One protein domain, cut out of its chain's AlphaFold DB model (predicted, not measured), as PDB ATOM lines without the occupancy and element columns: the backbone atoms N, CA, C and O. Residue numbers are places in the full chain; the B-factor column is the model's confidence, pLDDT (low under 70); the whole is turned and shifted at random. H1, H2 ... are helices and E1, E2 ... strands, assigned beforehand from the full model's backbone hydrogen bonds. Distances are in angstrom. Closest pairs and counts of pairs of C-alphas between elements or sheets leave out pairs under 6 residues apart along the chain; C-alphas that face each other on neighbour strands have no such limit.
ATOM      1  N   ILE A 330      31.846  -2.044  -4.077       75.06
ATOM      2  CA  ILE A 330      31.503  -1.884  -5.487       75.06
ATOM      3  C   ILE A 330      32.443  -0.814  -6.044       75.06
ATOM      4  O   ILE A 330      32.544   0.291  -5.496       75.06
ATOM      5  N   LYS A 331      33.174  -1.155  -7.103       78.81
ATOM      6  CA  LYS A 331      33.915  -0.186  -7.916       78.81
ATOM      7  C   LYS A 331      32.993   0.312  -9.016       78.81
ATOM      8  O   LYS A 331      32.150  -0.441  -9.499       78.81
ATOM      9  N   GLY A 332      33.105   1.586  -9.360       80.00
ATOM     10  CA  GLY A 332      32.212   2.144 -10.359       80.00
ATOM     11  C   GLY A 332      32.655   1.790 -11.774       80.00
ATOM     12  O   GLY A 332      33.795   1.400 -11.975       80.00
ATOM     13  N   ASN A 333      31.778   1.900 -12.763       88.00
ATOM     14  CA  ASN A 333      32.135   1.637 -14.153       88.00
ATOM     15  C   ASN A 333      31.566   2.764 -15.024       88.00
ATOM     16  O   ASN A 333      30.394   3.118 -14.880       88.00
ATOM     17  N   PRO A 334      32.398   3.384 -15.880       86.31
ATOM     18  CA  PRO A 334      32.060   4.641 -16.537       86.31
ATOM     19  C   PRO A 334      30.854   4.532 -17.481       86.31
ATOM     20  O   PRO A 334      30.172   5.527 -17.715       86.31
ATOM     21  N   ASP A 731      30.645  -7.799 -19.161       91.19
ATOM     22  CA  ASP A 731      30.735  -9.230 -19.423       91.19
ATOM     23  C   ASP A 731      29.430  -9.725 -20.059       91.19
ATOM     24  O   ASP A 731      28.454 -10.052 -19.387       91.19
ATOM     25  N   GLU A 732      29.393  -9.800 -21.389       87.00
ATOM     26  CA  GLU A 732      28.198 -10.271 -22.092       87.00
ATOM     27  C   GLU A 732      27.855 -11.748 -21.818       87.00
ATOM     28  O   GLU A 732      26.741 -12.168 -22.143       87.00
ATOM     29  N   SER A 733      28.756 -12.545 -21.227       85.44
ATOM     30  CA  SER A 733      28.476 -13.954 -20.916       85.44
ATOM     31  C   SER A 733      27.344 -14.101 -19.892       85.44
ATOM     32  O   SER A 733      26.479 -14.967 -20.040       85.44
ATOM     33  N   VAL A 734      27.256 -13.172 -18.934       85.12
ATOM     34  CA  VAL A 734      26.188 -13.144 -17.924       85.12
ATOM     35  C   VAL A 734      24.914 -12.455 -18.420       85.12
ATOM     36  O   VAL A 734      23.892 -12.456 -17.738       85.12
ATOM     37  N   LEU A 735      24.892 -11.923 -19.649       84.50
ATOM     38  CA  LEU A 735      23.694 -11.276 -20.191       84.50
ATOM     39  C   LEU A 735      22.498 -12.236 -20.236       84.50
ATOM     40  O   LEU A 735      21.357 -11.803 -20.095       84.50
ATOM     41  N   ALA A 736      22.727 -13.541 -20.418       79.81
ATOM     42  CA  ALA A 736      21.666 -14.546 -20.422       79.81
ATOM     43  C   ALA A 736      21.016 -14.746 -19.040       79.81
ATOM     44  O   ALA A 736      19.810 -14.992 -18.996       79.81
ATOM     45  N   SER A 737      21.768 -14.592 -17.944       78.81
ATOM     46  CA  SER A 737      21.289 -14.821 -16.571       78.81
ATOM     47  C   SER A 737      20.508 -13.642 -15.982       78.81
ATOM     48  O   SER A 737      19.730 -13.833 -15.051       78.81
ATOM     49  N   LEU A 738      20.660 -12.442 -16.547       79.44
ATOM     50  CA  LEU A 738      19.956 -11.230 -16.123       79.44
ATOM     51  C   LEU A 738      18.473 -11.260 -16.516       79.44
ATOM     52  O   LEU A 738      18.176 -11.394 -17.697       79.44
ATOM     53  N   ASN A 739      17.522 -11.096 -15.601       75.81
ATOM     54  CA  ASN A 739      16.098 -11.045 -15.961       75.81
ATOM     55  C   ASN A 739      15.497  -9.675 -15.658       75.81
ATOM     56  O   ASN A 739      16.095  -8.845 -14.990       75.81
ATOM     57  N   TRP A 740      14.290  -9.418 -16.148       68.00
ATOM     58  CA  TRP A 740      13.504  -8.307 -15.617       68.00
ATOM     59  C   TRP A 740      13.012  -8.716 -14.216       68.00
ATOM     60  O   TRP A 740      12.485  -9.828 -14.108       68.00
ATOM     61  N   PRO A 741      13.177  -7.908 -13.145       66.19
ATOM     62  CA  PRO A 741      13.460  -6.466 -13.090       66.19
ATOM     63  C   PRO A 741      14.931  -6.051 -12.849       66.19
ATOM     64  O   PRO A 741      15.176  -4.890 -12.508       66.19
ATOM     65  N   ASP A 742      15.898  -6.959 -12.987       71.56
ATOM     66  CA  ASP A 742      17.329  -6.721 -12.718       71.56
ATOM     67  C   ASP A 742      17.912  -5.653 -13.653       71.56
ATOM     68  O   ASP A 742      18.568  -4.709 -13.221       71.56
ATOM     69  N   ILE A 743      17.620  -5.797 -14.945       85.81
ATOM     70  CA  ILE A 743      17.983  -4.884 -16.028       85.81
ATOM     71  C   ILE A 743      16.980  -5.081 -17.169       85.81
ATOM     72  O   ILE A 743      16.508  -6.197 -17.412       85.81
ATOM     73  N   ILE A 744      16.653  -4.020 -17.903       89.00
ATOM     74  CA  ILE A 744      15.870  -4.148 -19.137       89.00
ATOM     75  C   ILE A 744      16.861  -4.430 -20.262       89.00
ATOM     76  O   ILE A 744      17.586  -3.537 -20.701       89.00
ATOM     77  N   LYS A 745      16.930  -5.688 -20.701       90.25
ATOM     78  CA  LYS A 745      17.885  -6.118 -21.727       90.25
ATOM     79  C   LYS A 745      17.228  -6.350 -23.083       90.25
ATOM     80  O   LYS A 745      16.220  -7.047 -23.190       90.25
ATOM     81  N   PHE A 746      17.883  -5.871 -24.131       90.12
ATOM     82  CA  PHE A 746      17.591  -6.199 -25.519       90.12
ATOM     83  C   PHE A 746      18.804  -6.924 -26.113       90.12
ATOM     84  O   PHE A 746      19.865  -6.340 -26.325       90.12
ATOM     85  N   THR A 747      18.669  -8.227 -26.375       88.12
ATOM     86  CA  THR A 747      19.758  -9.061 -26.931       88.12
ATOM     87  C   THR A 747      20.014  -8.822 -28.425       88.12
ATOM     88  O   THR A 747      20.948  -9.378 -28.997       88.12
ATOM     89  N   SER A 748      19.162  -8.025 -29.063       90.31
ATOM     90  CA  SER A 748      19.223  -7.568 -30.453       90.31
ATOM     91  C   SER A 748      18.623  -6.161 -30.524       90.31
ATOM     92  O   SER A 748      18.337  -5.577 -29.483       90.31
ATOM     93  N   SER A 749      18.371  -5.635 -31.725       94.06
ATOM     94  CA  SER A 749      17.633  -4.377 -31.858       94.06
ATOM     95  C   SER A 749      16.227  -4.487 -31.256       94.06
ATOM     96  O   SER A 749      15.614  -5.561 -31.304       94.06
ATOM     97  N   GLY A 750      15.719  -3.388 -30.703       94.25
ATOM     98  CA  GLY A 750      14.446  -3.360 -29.991       94.25
ATOM     99  C   GLY A 750      13.810  -1.975 -29.914       94.25
ATOM    100  O   GLY A 750      14.393  -0.972 -30.327       94.25
ATOM    101  N   THR A 751      12.595  -1.937 -29.373       94.31
ATOM    102  CA  THR A 751      11.867  -0.700 -29.078       94.31
ATOM    103  C   THR A 751      11.558  -0.657 -27.590       94.31
ATOM    104  O   THR A 751      10.969  -1.595 -27.051       94.31
ATOM    105  N   LEU A 752      11.973   0.425 -26.943       92.06
ATOM    106  CA  LEU A 752      11.643   0.773 -25.575       92.06
ATOM    107  C   LEU A 752      10.493   1.776 -25.596       92.06
ATOM    108  O   LEU A 752      10.646   2.879 -26.111       92.06
ATOM    109  N   ASP A 753       9.368   1.385 -25.015       91.75
ATOM    110  CA  ASP A 753       8.246   2.284 -24.767       91.75
ATOM    111  C   ASP A 753       8.254   2.694 -23.291       91.75
ATOM    112  O   ASP A 753       8.101   1.829 -22.416       91.75
ATOM    113  N   ILE A 754       8.493   3.980 -23.015       89.62
ATOM    114  CA  ILE A 754       8.602   4.516 -21.647       89.62
ATOM    115  C   ILE A 754       7.238   4.749 -20.983       89.62
ATOM    116  O   ILE A 754       7.176   4.906 -19.761       89.62
ATOM    117  N   ASN A 755       6.145   4.668 -21.749       87.00
ATOM    118  CA  ASN A 755       4.787   4.660 -21.204       87.00
ATOM    119  C   ASN A 755       4.541   3.451 -20.285       87.00
ATOM    120  O   ASN A 755       3.753   3.476 -19.336       87.00
ATOM    121  N   VAL A 756       5.228   2.342 -20.559       82.12
ATOM    122  CA  VAL A 756       5.086   1.124 -19.771       82.12
ATOM    123  C   VAL A 756       5.726   1.353 -18.403       82.12
ATOM    124  O   VAL A 756       6.941   1.445 -18.300       82.12
ATOM    125  N   ALA A 757       4.925   1.361 -17.332       75.06
ATOM    126  CA  ALA A 757       5.384   1.666 -15.967       75.06
ATOM    127  C   ALA A 757       6.646   0.898 -15.520       75.06
ATOM    128  O   ALA A 757       7.493   1.425 -14.808       75.06
ATOM    129  N   ALA A 758       6.799  -0.353 -15.951       76.19
ATOM    130  CA  ALA A 758       7.947  -1.178 -15.585       76.19
ATOM    131  C   ALA A 758       9.228  -0.876 -16.406       76.19
ATOM    132  O   ALA A 758      10.287  -1.436 -16.121       76.19
ATOM    133  N   ASN A 759       9.136   0.033 -17.381       81.88
ATOM    134  CA  ASN A 759      10.234   0.583 -18.174       81.88
ATOM    135  C   ASN A 759      10.681   1.976 -17.703       81.88
ATOM    136  O   ASN A 759      11.519   2.579 -18.360       81.88
ATOM    137  N   GLN A 760      10.128   2.499 -16.603       85.06
ATOM    138  CA  GLN A 760      10.349   3.883 -16.166       85.06
ATOM    139  C   GLN A 760      11.555   4.066 -15.239       85.06
ATOM    140  O   GLN A 760      11.920   5.202 -14.947       85.06
ATOM    141  N   GLU A 761      12.207   2.997 -14.770       90.25
ATOM    142  CA  GLU A 761      13.397   3.130 -13.921       90.25
ATOM    143  C   GLU A 761      14.398   1.968 -14.018       90.25
ATOM    144  O   GLU A 761      14.023   0.817 -14.249       90.25
ATOM    145  N   GLY A 762      15.680   2.267 -13.781       90.06
ATOM    146  CA  GLY A 762      16.761   1.288 -13.630       90.06
ATOM    147  C   GLY A 762      17.851   1.381 -14.700       90.06
ATOM    148  O   GLY A 762      18.231   2.461 -15.139       90.06
ATOM    149  N   ILE A 763      18.395   0.229 -15.092       94.62
ATOM    150  CA  ILE A 763      19.439   0.122 -16.118       94.62
ATOM    151  C   ILE A 763      18.819  -0.516 -17.365       94.62
ATOM    152  O   ILE A 763      18.104  -1.519 -17.269       94.62
ATOM    153  N   ILE A 764      19.103   0.048 -18.538       94.88
ATOM    154  CA  ILE A 764      18.715  -0.512 -19.836       94.88
ATOM    155  C   ILE A 764      19.981  -0.871 -20.606       94.88
ATOM    156  O   ILE A 764      20.862  -0.032 -20.758       94.88
ATOM    157  N   TYR A 765      20.066  -2.104 -21.107       95.19
ATOM    158  CA  TYR A 765      21.172  -2.554 -21.956       95.19
ATOM    159  C   TYR A 765      20.658  -3.098 -23.288       95.19
ATOM    160  O   TYR A 765      19.870  -4.044 -23.318       95.19
ATOM    161  N   CYS A 766      21.127  -2.544 -24.402       94.81
ATOM    162  CA  CYS A 766      20.773  -2.986 -25.747       94.81
ATOM    163  C   CYS A 766      22.020  -3.352 -26.558       94.81
ATOM    164  O   CYS A 766      22.905  -2.527 -26.763       94.81
ATOM    165  N   LYS A 767      22.066  -4.588 -27.068       91.44
ATOM    166  CA  LYS A 767      23.154  -5.072 -27.932       91.44
ATOM    167  C   LYS A 767      22.989  -4.669 -29.412       91.44
ATOM    168  O   LYS A 767      23.920  -4.751 -30.213       91.44
ATOM    169  N   GLY A 768      21.774  -4.307 -29.819       91.25
ATOM    170  CA  GLY A 768      21.475  -3.837 -31.174       91.25
ATOM    171  C   GLY A 768      21.110  -2.362 -31.193       91.25
ATOM    172  O   GLY A 768      21.487  -1.619 -30.295       91.25
ATOM    173  N   ASP A 769      20.349  -1.954 -32.203       94.75
ATOM    174  CA  ASP A 769      19.787  -0.606 -32.263       94.75
ATOM    175  C   ASP A 769      18.561  -0.491 -31.348       94.75
ATOM    176  O   ASP A 769      17.701  -1.375 -31.339       94.75
ATOM    177  N   LEU A 770      18.442   0.612 -30.618       96.62
ATOM    178  CA  LEU A 770      17.316   0.874 -29.731       96.62
ATOM    179  C   LEU A 770      16.484   2.040 -30.262       96.62
ATOM    180  O   LEU A 770      17.006   3.120 -30.520       96.62
ATOM    181  N   THR A 771      15.176   1.844 -30.401       96.38
ATOM    182  CA  THR A 771      14.229   2.952 -30.595       96.38
ATOM    183  C   THR A 771      13.527   3.251 -29.278       96.38
ATOM    184  O   THR A 771      12.973   2.332 -28.688       96.38
ATOM    185  N   ILE A 772      13.537   4.500 -28.823       94.69
ATOM    186  CA  ILE A 772      12.843   4.951 -27.612       94.69
ATOM    187  C   ILE A 772      11.638   5.787 -28.039       94.69
ATOM    188  O   ILE A 772      11.795   6.680 -28.870       94.69
ATOM    189  N   ILE A 773      10.468   5.463 -27.495       92.81
ATOM    190  CA  ILE A 773       9.195   6.148 -27.748       92.81
ATOM    191  C   ILE A 773       8.446   6.373 -26.435       92.81
ATOM    192  O   ILE A 773       8.608   5.591 -25.494       92.81
ATOM    193  N   ASP A 774       7.577   7.376 -26.417       89.19
ATOM    194  CA  ASP A 774       6.437   7.454 -25.503       89.19
ATOM    195  C   ASP A 774       5.158   7.275 -26.329       89.19
ATOM    196  O   ASP A 774       4.776   8.143 -27.119       89.19
ATOM    197  N   SER A 775       4.519   6.104 -26.221       85.94
ATOM    198  CA  SER A 775       3.320   5.827 -27.018       85.94
ATOM    199  C   SER A 775       2.082   6.617 -26.573       85.94
ATOM    200  O   SER A 775       1.109   6.690 -27.336       85.94
ATOM    201  N   ASP A 776       2.102   7.235 -25.387       81.81
ATOM    202  CA  ASP A 776       1.034   8.102 -24.896       81.81
ATOM    203  C   ASP A 776       1.466   9.565 -24.932       81.81
ATOM    204  O   ASP A 776       1.934  10.140 -23.963       81.81
ATOM    205  N   THR A 777       1.160  10.216 -26.048       70.50
ATOM    206  CA  THR A 777       1.382  11.660 -26.256       70.50
ATOM    207  C   THR A 777       0.555  12.580 -25.336       70.50
ATOM    208  O   THR A 777       0.495  13.792 -25.549       70.50
ATOM    209  N   THR A 778      -0.162  12.035 -24.343       71.88
ATOM    210  CA  THR A 778      -0.928  12.809 -23.355       71.88
ATOM    211  C   THR A 778      -0.351  12.745 -21.942       71.88
ATOM    212  O   THR A 778      -0.551  13.701 -21.179       71.88
ATOM    213  N   SER A 779       0.376  11.680 -21.586       66.19
ATOM    214  CA  SER A 779       1.278  11.664 -20.431       66.19
ATOM    215  C   SER A 779       2.655  12.171 -20.859       66.19
ATOM    216  O   SER A 779       2.999  12.160 -22.026       66.19
ATOM    217  N   HIS A 780       3.405  12.760 -19.929       73.12
ATOM    218  CA  HIS A 780       4.821  13.065 -20.157       73.12
ATOM    219  C   HIS A 780       5.579  12.060 -19.298       73.12
ATOM    220  O   HIS A 780       5.907  12.359 -18.142       73.12
ATOM    221  N   ASP A 781       5.713  10.827 -19.791       83.81
ATOM    222  CA  ASP A 781       6.356   9.779 -19.014       83.81
ATOM    223  C   ASP A 781       7.867  10.029 -18.922       83.81
ATOM    224  O   ASP A 781       8.482  10.766 -19.696       83.81
ATOM    225  N   THR A 782       8.479   9.499 -17.866       90.38
ATOM    226  CA  THR A 782       9.880   9.774 -17.543       90.38
ATOM    227  C   THR A 782      10.604   8.484 -17.219       90.38
ATOM    228  O   THR A 782      10.190   7.750 -16.322       90.38
ATOM    229  N   PHE A 783      11.728   8.255 -17.893       94.00
ATOM    230  CA  PHE A 783      12.680   7.219 -17.518       94.00
ATOM    231  C   PHE A 783      13.713   7.757 -16.517       94.00
ATOM    232  O   PHE A 783      14.275   8.832 -16.725       94.00
ATOM    233  N   LYS A 784      13.985   7.003 -15.445       93.31
ATOM    234  CA  LYS A 784      14.961   7.329 -14.395       93.31
ATOM    235  C   LYS A 784      16.058   6.272 -14.278       93.31
ATOM    236  O   LYS A 784      15.812   5.170 -13.793       93.31
ATOM    237  N   GLY A 785      17.279   6.615 -14.666       93.50
ATOM    238  CA  GLY A 785      18.435   5.727 -14.594       93.50
ATOM    239  C   GLY A 785      19.351   5.892 -15.799       93.50
ATOM    240  O   GLY A 785      19.597   7.011 -16.233       93.50
ATOM    241  N   THR A 786      19.877   4.796 -16.344       95.81
ATOM    242  CA  THR A 786      20.865   4.843 -17.439       95.81
ATOM    243  C   THR A 786      20.485   3.925 -18.598       95.81
ATOM    244  O   THR A 786      19.967   2.822 -18.390       95.81
ATOM    245  N   ILE A 787      20.752   4.378 -19.825       97.06
ATOM    246  CA  ILE A 787      20.547   3.609 -21.055       97.06
ATOM    247  C   ILE A 787      21.893   3.380 -21.733       97.06
ATOM    248  O   ILE A 787      22.596   4.320 -22.101       97.06
ATOM    249  N   ILE A 788      22.222   2.109 -21.933       96.56
ATOM    250  CA  ILE A 788      23.477   1.644 -22.510       96.56
ATOM    251  C   ILE A 788      23.160   0.875 -23.788       96.56
ATOM    252  O   ILE A 788      22.392  -0.087 -23.771       96.56
ATOM    253  N   CYS A 789      23.747   1.280 -24.909       95.19
ATOM    254  CA  CYS A 789      23.452   0.680 -26.205       95.19
ATOM    255  C   CYS A 789      24.724   0.503 -27.037       95.19
ATOM    256  O   CYS A 789      25.447   1.467 -27.274       95.19
ATOM    257  N   THR A 790      25.000  -0.711 -27.512       93.25
ATOM    258  CA  THR A 790      26.148  -0.967 -28.403       93.25
ATOM    259  C   THR A 790      25.837  -0.620 -29.866       93.25
ATOM    260  O   THR A 790      26.752  -0.410 -30.658       93.25
ATOM    261  N   GLY A 791      24.555  -0.576 -30.250       92.31
ATOM    262  CA  GLY A 791      24.098  -0.088 -31.556       92.31
ATOM    263  C   GLY A 791      23.725   1.394 -31.539       92.31
ATOM    264  O   GLY A 791      24.133   2.143 -30.652       92.31
ATOM    265  N   ASN A 792      22.934   1.824 -32.522       93.31
ATOM    266  CA  ASN A 792      22.412   3.188 -32.598       93.31
ATOM    267  C   ASN A 792      21.197   3.369 -31.685       93.31
ATOM    268  O   ASN A 792      20.418   2.438 -31.490       93.31
ATOM    269  N   VAL A 793      20.983   4.585 -31.194       95.94
ATOM    270  CA  VAL A 793      19.762   4.960 -30.474       95.94
ATOM    271  C   VAL A 793      18.976   5.960 -31.309       95.94
ATOM    272  O   VAL A 793      19.517   6.959 -31.771       95.94
ATOM    273  N   THR A 794      17.691   5.690 -31.518       95.56
ATOM    274  CA  THR A 794      16.745   6.628 -32.133       95.56
ATOM    275  C   THR A 794      15.686   6.999 -31.107       95.56
ATOM    276  O   THR A 794      15.018   6.110 -30.588       95.56
ATOM    277  N   ILE A 795      15.528   8.283 -30.812       95.19
ATOM    278  CA  ILE A 795      14.503   8.790 -29.895       95.19
ATOM    279  C   ILE A 795      13.438   9.495 -30.728       95.19
ATOM    280  O   ILE A 795      13.764  10.315 -31.589       95.19
ATOM    281  N   ARG A 796      12.184   9.119 -30.496       90.12
ATOM    282  CA  ARG A 796      10.993   9.645 -31.165       90.12
ATOM    283  C   ARG A 796       9.964  10.033 -30.112       90.12
ATOM    284  O   ARG A 796      10.001   9.490 -29.009       90.12
ATOM    285  N   ASP A 797       9.035  10.898 -30.507       86.50
ATOM    286  CA  ASP A 797       7.941  11.383 -29.658       86.50
ATOM    287  C   ASP A 797       8.441  12.127 -28.397       86.50
ATOM    288  O   ASP A 797       9.626  12.449 -28.276       86.50
ATOM    289  N   ASP A 798       7.532  12.455 -27.480       88.19
ATOM    290  CA  ASP A 798       7.831  13.278 -26.304       88.19
ATOM    291  C   ASP A 798       8.466  12.415 -25.200       88.19
ATOM    292  O   ASP A 798       7.787  11.640 -24.532       88.19
ATOM    293  N   VAL A 799       9.783  12.518 -25.003       90.50
ATOM    294  CA  VAL A 799      10.545  11.608 -24.127       90.50
ATOM    295  C   VAL A 799      11.349  12.383 -23.089       90.50
ATOM    296  O   VAL A 799      12.194  13.214 -23.418       90.50
ATOM    297  N   THR A 800      11.159  12.051 -21.808       92.94
ATOM    298  CA  THR A 800      11.998  12.575 -20.718       92.94
ATOM    299  C   THR A 800      12.887  11.481 -20.129       92.94
ATOM    300  O   THR A 800      12.406  10.447 -19.664       92.94
ATOM    301  N   ILE A 801      14.199  11.718 -20.104       94.81
ATOM    302  CA  ILE A 801      15.217  10.823 -19.540       94.81
ATOM    303  C   ILE A 801      15.949  11.562 -18.424       94.81
ATOM    304  O   ILE A 801      16.458  12.660 -18.625       94.81
ATOM    305  N   ILE A 802      16.034  10.959 -17.243       93.38
ATOM    306  CA  ILE A 802      16.735  11.514 -16.086       93.38
ATOM    307  C   ILE A 802      17.746  10.487 -15.591       93.38
ATOM    308  O   ILE A 802      17.368   9.393 -15.181       93.38
ATOM    309  N   TYR A 803      19.025  10.849 -15.581       92.81
ATOM    310  CA  TYR A 803      20.047  10.069 -14.900       92.81
ATOM    311  C   TYR A 803      19.838  10.131 -13.385       92.81
ATOM    312  O   TYR A 803      19.846  11.205 -12.782       92.81
ATOM    313  N   ASP A 804      19.613   8.965 -12.781       90.38
ATOM    314  CA  ASP A 804      19.316   8.800 -11.357       90.38
ATOM    315  C   ASP A 804      20.286   7.770 -10.756       90.38
ATOM    316  O   ASP A 804      20.158   6.561 -10.978       90.38
ATOM    317  N   GLU A 805      21.294   8.270 -10.032       87.00
ATOM    318  CA  GLU A 805      22.363   7.464  -9.430       87.00
ATOM    319  C   GLU A 805      21.835   6.457  -8.410       87.00
ATOM    320  O   GLU A 805      22.331   5.331  -8.360       87.00
ATOM    321  N   ASP A 806      20.809   6.831  -7.642       85.31
ATOM    322  CA  ASP A 806      20.221   5.964  -6.622       85.31
ATOM    323  C   ASP A 806      19.551   4.758  -7.288       85.31
ATOM    324  O   ASP A 806      19.740   3.619  -6.862       85.31
ATOM    325  N   LYS A 807      18.844   4.979  -8.403       88.38
ATOM    326  CA  LYS A 807      18.199   3.896  -9.164       88.38
ATOM    327  C   LYS A 807      19.194   2.947  -9.815       88.38
ATOM    328  O   LYS A 807      18.939   1.745  -9.854       88.38
ATOM    329  N   VAL A 808      20.316   3.457 -10.319       89.38
ATOM    330  CA  VAL A 808      21.398   2.618 -10.858       89.38
ATOM    331  C   VAL A 808      22.071   1.834  -9.730       89.38
ATOM    332  O   VAL A 808      22.296   0.626  -9.856       89.38
ATOM    333  N   LEU A 809      22.345   2.493  -8.603       83.12
ATOM    334  CA  LEU A 809      23.019   1.883  -7.467       83.12
ATOM    335  C   LEU A 809      22.168   0.804  -6.795       83.12
ATOM    336  O   LEU A 809      22.703  -0.252  -6.462       83.12
ATOM    337  N   ASP A 810      20.859   1.016  -6.659       82.06
ATOM    338  CA  ASP A 810      19.926   0.009  -6.155       82.06
ATOM    339  C   ASP A 810      20.059  -1.299  -6.957       82.06
ATOM    340  O   ASP A 810      20.194  -2.380  -6.381       82.06
ATOM    341  N   LYS A 811      20.126  -1.224  -8.295       84.25
ATOM    342  CA  LYS A 811      20.311  -2.422  -9.137       84.25
ATOM    343  C   LYS A 811      21.658  -3.108  -8.904       84.25
ATOM    344  O   LYS A 811      21.721  -4.333  -8.914       84.25
ATOM    345  N   LEU A 812      22.722  -2.345  -8.654       83.75
ATOM    346  CA  LEU A 812      24.060  -2.880  -8.381       83.75
ATOM    347  C   LEU A 812      24.185  -3.485  -6.972       83.75
ATOM    348  O   LEU A 812      24.869  -4.494  -6.796       83.75
ATOM    349  N   ILE A 813      23.543  -2.900  -5.958       70.31
ATOM    350  CA  ILE A 813      23.602  -3.390  -4.572       70.31
ATOM    351  C   ILE A 813      22.826  -4.702  -4.427       70.31
ATOM    352  O   ILE A 813      23.338  -5.641  -3.817       70.31
ATOM    353  N   TYR A 814      21.635  -4.797  -5.018       69.00
ATOM    354  CA  TYR A 814      20.716  -5.920  -4.791       69.00
ATOM    355  C   TYR A 814      20.798  -7.045  -5.836       69.00
ATOM    356  O   TYR A 814      20.022  -7.991  -5.756       69.00
ATOM    357  N   ASN A 815      21.694  -6.972  -6.832       73.00
ATOM    358  CA  ASN A 815      21.811  -8.031  -7.837       73.00
ATOM    359  C   ASN A 815      23.265  -8.391  -8.193       73.00
ATOM    360  O   ASN A 815      24.006  -7.606  -8.785       73.00
ATOM    361  N   GLU A 816      23.659  -9.627  -7.875       75.88
ATOM    362  CA  GLU A 816      25.000 -10.156  -8.143       75.88
ATOM    363  C   GLU A 816      25.313 -10.285  -9.642       75.88
ATOM    364  O   GLU A 816      26.414  -9.940 -10.071       75.88
ATOM    365  N   ASN A 817      24.350 -10.722 -10.454       80.44
ATOM    366  CA  ASN A 817      24.545 -10.855 -11.898       80.44
ATOM    367  C   ASN A 817      24.753  -9.489 -12.558       80.44
ATOM    368  O   ASN A 817      25.561  -9.381 -13.476       80.44
ATOM    369  N   VAL A 818      24.080  -8.436 -12.076       85.25
ATOM    370  CA  VAL A 818      24.298  -7.060 -12.558       85.25
ATOM    371  C   VAL A 818      25.706  -6.584 -12.185       85.25
ATOM    372  O   VAL A 818      26.376  -5.969 -13.011       85.25
ATOM    373  N   ARG A 819      26.208  -6.919 -10.986       85.81
ATOM    374  CA  ARG A 819      27.601  -6.614 -10.605       85.81
ATOM    375  C   ARG A 819      28.613  -7.323 -11.501       85.81
ATOM    376  O   ARG A 819      29.497  -6.656 -12.026       85.81
ATOM    377  N   LYS A 820      28.454  -8.635 -11.710       84.38
ATOM    378  CA  LYS A 820      29.303  -9.427 -12.620       84.38
ATOM    379  C   LYS A 820      29.274  -8.858 -14.035       84.38
ATOM    380  O   LYS A 820      30.314  -8.692 -14.660       84.38
ATOM    381  N   PHE A 821      28.089  -8.469 -14.507       91.25
ATOM    382  CA  PHE A 821      27.921  -7.885 -15.833       91.25
ATOM    383  C   PHE A 821      28.764  -6.626 -16.028       91.25
ATOM    384  O   PHE A 821      29.293  -6.434 -17.113       91.25
ATOM    385  N   PHE A 822      28.944  -5.796 -14.999       91.75
ATOM    386  CA  PHE A 822      29.758  -4.578 -15.070       91.75
ATOM    387  C   PHE A 822      31.177  -4.735 -14.498       91.75
ATOM    388  O   PHE A 822      31.887  -3.733 -14.360       91.75
ATOM    389  N   GLU A 823      31.613  -5.955 -14.174       84.50
ATOM    390  CA  GLU A 823      32.876  -6.200 -13.470       84.50
ATOM    391  C   GLU A 823      34.098  -5.796 -14.307       84.50
ATOM    392  O   GLU A 823      34.981  -5.110 -13.790       84.50
ATOM    393  N   ASN A 824      34.105  -6.118 -15.608       83.44
ATOM    394  CA  ASN A 824      35.213  -5.827 -16.533       83.44
ATOM    395  C   ASN A 824      35.599  -4.336 -16.575       83.44
ATOM    396  O   ASN A 824      36.780  -4.006 -16.656       83.44
ATOM    397  N   GLY A 825      34.616  -3.436 -16.463       73.62
ATOM    398  CA  GLY A 825      34.826  -1.986 -16.479       73.62
ATOM    399  C   GLY A 825      35.013  -1.336 -15.106       73.62
ATOM    400  O   GLY A 825      34.917  -0.115 -15.009       73.62
ATOM    401  N   SER A 826      35.235  -2.115 -14.041       74.81
ATOM    402  CA  SER A 826      35.370  -1.617 -12.663       74.81
ATOM    403  C   SER A 826      36.598  -0.716 -12.462       74.81
ATOM    404  O   SER A 826      37.739  -1.180 -12.422       74.81
ATOM    405  N   MET A 827      36.364   0.577 -12.247       73.56
ATOM    406  CA  MET A 827      37.350   1.655 -12.154       73.56
ATOM    407  C   MET A 827      37.030   2.648 -11.018       73.56
ATOM    408  O   MET A 827      35.974   2.605 -10.382       73.56
ATOM    409  N   GLY A 828      37.976   3.548 -10.742       68.69
ATOM    410  CA  GLY A 828      37.806   4.630  -9.770       68.69
ATOM    411  C   GLY A 828      37.820   4.190  -8.299       68.69
ATOM    412  O   GLY A 828      38.261   3.090  -7.941       68.69
ATOM    413  N   LYS A 829      37.374   5.093  -7.416       68.69
ATOM    414  CA  LYS A 829      37.249   4.820  -5.977       68.69
ATOM    415  C   LYS A 829      36.016   3.950  -5.704       68.69
ATOM    416  O   LYS A 829      35.106   3.826  -6.517       68.69
ATOM    417  N   ARG A 830      35.979   3.356  -4.508       69.06
ATOM    418  CA  ARG A 830      34.809   2.646  -3.966       69.06
ATOM    419  C   ARG A 830      33.571   3.546  -4.043       69.06
ATOM    420  O   ARG A 830      33.554   4.595  -3.399       69.06
ATOM    421  N   VAL A 831      32.553   3.123  -4.794       73.12
ATOM    422  CA  VAL A 831      31.316   3.899  -4.977       73.12
ATOM    423  C   VAL A 831      30.297   3.613  -3.879       73.12
ATOM    424  O   VAL A 831      29.711   4.547  -3.330       73.12
ATOM    425  N   ALA A 832      30.177   2.342  -3.500       69.94
ATOM    426  CA  ALA A 832      29.260   1.845  -2.487       69.94
ATOM    427  C   ALA A 832      29.755   0.510  -1.916       69.94
ATOM    428  O   ALA A 832      30.793  -0.017  -2.325       69.94
ATOM    429  N   ASP A 833      28.978  -0.034  -0.988       66.50
ATOM    430  CA  ASP A 833      29.125  -1.387  -0.481       66.50
ATOM    431  C   ASP A 833      27.832  -2.147  -0.650       66.50
ATOM    432  O   ASP A 833      26.757  -1.579  -0.468       66.50
ATOM    433  N   TYR A 834      27.951  -3.446  -0.877       63.12
ATOM    434  CA  TYR A 834      26.865  -4.359  -0.575       63.12
ATOM    435  C   TYR A 834      27.227  -5.175   0.663       63.12
ATOM    436  O   TYR A 834      28.399  -5.470   0.931       63.12
ATOM    437  N   MET A 835      26.206  -5.443   1.470       50.03
ATOM    438  CA  MET A 835      26.348  -6.168   2.718       50.03
ATOM    439  C   MET A 835      26.188  -7.658   2.447       50.03
ATOM    440  O   MET A 835      25.103  -8.119   2.113       50.03
ATOM    441  N   GLU A 836      27.254  -8.412   2.668       53.44
ATOM    442  CA  GLU A 836      27.188  -9.859   2.813       53.44
ATOM    443  C   GLU A 836      27.270 -10.212   4.298       53.44
ATOM    444  O   GLU A 836      28.130  -9.715   5.036       53.44
ATOM    445  N   TYR A 837      26.383 -11.085   4.769       46.00
ATOM    446  CA  TYR A 837      26.521 -11.648   6.106       46.00
ATOM    447  C   TYR A 837      27.628 -12.701   6.091       46.00
ATOM    448  O   TYR A 837      27.562 -13.685   5.363       46.00
ATOM    449  N   SER A 838      28.645 -12.525   6.933       50.94
ATOM    450  CA  SER A 838      29.657 -13.552   7.166       50.94
ATOM    451  C   SER A 838      29.898 -13.720   8.654       50.94
ATOM    452  O   SER A 838      30.090 -12.767   9.406       50.94
ATOM    453  N   THR A 839      29.911 -14.952   9.130       52.50
ATOM    454  CA  THR A 839      30.284 -15.233  10.517       52.50
ATOM    455  C   THR A 839      31.795 -15.120  10.681       52.50
ATOM    456  O   THR A 839      32.553 -15.787   9.979       52.50
ATOM    457  N   SER A 840      32.243 -14.295  11.624       50.00
ATOM    458  CA  SER A 840      33.662 -13.929  11.753       50.00
ATOM    459  C   SER A 840      34.389 -14.581  12.929       50.00
ATOM    460  O   SER A 840      35.614 -14.548  12.976       50.00
ATOM    461  N   SER A 841      33.664 -15.118  13.911       54.19
ATOM    462  CA  SER A 841      34.219 -15.827  15.076       54.19
ATOM    463  C   SER A 841      33.091 -16.298  15.996       54.19
ATOM    464  O   SER A 841      31.925 -16.014  15.733       54.19
ATOM    465  N   GLY A 842      33.431 -16.975  17.097       55.84
ATOM    466  CA  GLY A 842      32.509 -17.167  18.210       55.84
ATOM    467  C   GLY A 842      33.165 -16.975  19.574       55.84
ATOM    468  O   GLY A 842      34.379 -17.147  19.727       55.84
ATOM    469  N   THR A 843      32.368 -16.602  20.577       58.09
ATOM    470  CA  THR A 843      32.825 -16.492  21.975       58.09
ATOM    471  C   THR A 843      32.357 -17.692  22.787       58.09
ATOM    472  O   THR A 843      31.221 -18.141  22.651       58.09
ATOM    473  N   ARG A 844      33.257 -18.273  23.594       65.06
ATOM    474  CA  ARG A 844      32.948 -19.468  24.387       65.06
ATOM    475  C   ARG A 844      31.964 -19.102  25.495       65.06
ATOM    476  O   ARG A 844      32.287 -18.288  26.356       65.06
ATOM    477  N   THR A 845      30.808 -19.750  25.523       63.69
ATOM    478  CA  THR A 845      29.754 -19.499  26.520       63.69
ATOM    479  C   THR A 845      30.012 -20.244  27.838       63.69
ATOM    480  O   THR A 845      29.668 -19.762  28.915       63.69
TER     481      THR A 845
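What this domain is: This is residues 330 to 334 and 731 to 845 of the 861 residues of an uncharacterized protein of Clostridiaceae bacterium (UniProt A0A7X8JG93). A short solenoid: the chain from E2 to E8 winds in stacked turns, with E2, E4, E6 and E8 side by side along one wall and E3, E5 and E7 along another. H2 packs across E4 and E6 outside the winding, H3 joins H2 at a corner and H1 packs on H3; the end of E9, residues 836 to 844, sticks out as a long arm with Thr 845. The 120 printed residues include three named helices and nine named strands, in the order E1 H1 E2 E3 E4 E5 E6 E7 E8 H2 H3 E9, class mixed. Sheets E2 E4 E6 E8 and E3 E5 E7 are parallel in those orders, and E1 and E9 are antiparallel. The whole is loose, with a radius of gyration of the C-alphas of 17.3 A and spans of 67 by 29 by 26 A, the length made by the arm.

Where its parts are: The largest sheet holds E2, residues 744 to 746, beginning at C-alpha 744 (15.870, -4.148, -19.137); E4, residues 761 to 766, 15.2 A long; E6, residues 782 to 789, 18.5 A; and E8, residues 799 to 802. The second sheet holds E3, residues 750 to 753, E5, residues 770 to 773, and E7, residues 793 to 795. H1 is residues 732 to 736, H2 residues 805 to 814, 14.3 A long, and H3 residues 816 to 821. E1, residues 330 to 332, begins at C-alpha 330 (31.503, -1.884, -5.487); E9, residues 827 to 844, is 42.4 A long and ends at C-alpha 844 (32.948, -19.468, 24.387).

How they stand to each other: The sheet E2 E4 E6 E8 is twisted. N 744 and O 763 are 3.0 A apart between E2 and E4, N 764 and O 786 2.9 A between E4 and E6, and N 783 and O 800 2.9 A between E6 and E8. E6 bends by 81 degrees at residue 785; its residues 782 to 784 pair with E8 and 784 to 789 with E4. In the second sheet N 752 and O 771 of E3 and E5 are 2.8 A apart, and N 772 and O 794 of E5 and E7 2.8 A. H2 is on the first sheet, two layers with a helix on one face, at a height over the sheet of 9.1 A; its closest C-alphas to E4 are Lys 807 and Gly 762, 5.4 A. H2 and H3 touch only at the corner, Leu 812 to Arg 819 being the closest C-alphas at 5.6 A. H1 touches H3, the C-alphas of Val 734 and Phe 821 being closest at 5.9 A. N 330 of E1 and O 832 of E9 are 2.9 A apart. Every O i to N i+4 pair is within hydrogen-bond range in H3, 5 of 6 in H2 and 0 of 1 in H1, where 1 of 2 O i to N i+3 pairs is.

The domain as a whole: The C-alphas farthest apart, of Asp 797 and Thr 845, are 67.7 A apart. Residues 335 to 730 are not printed; C-alphas 334 and 731 are 14.2 A apart across the cut. Of the links printed whole, none is long. The mean pLDDT of the printed part is 82.3; residues 740 to 741, 779, 814, 828 to 830 and 832 to 845 are under 70.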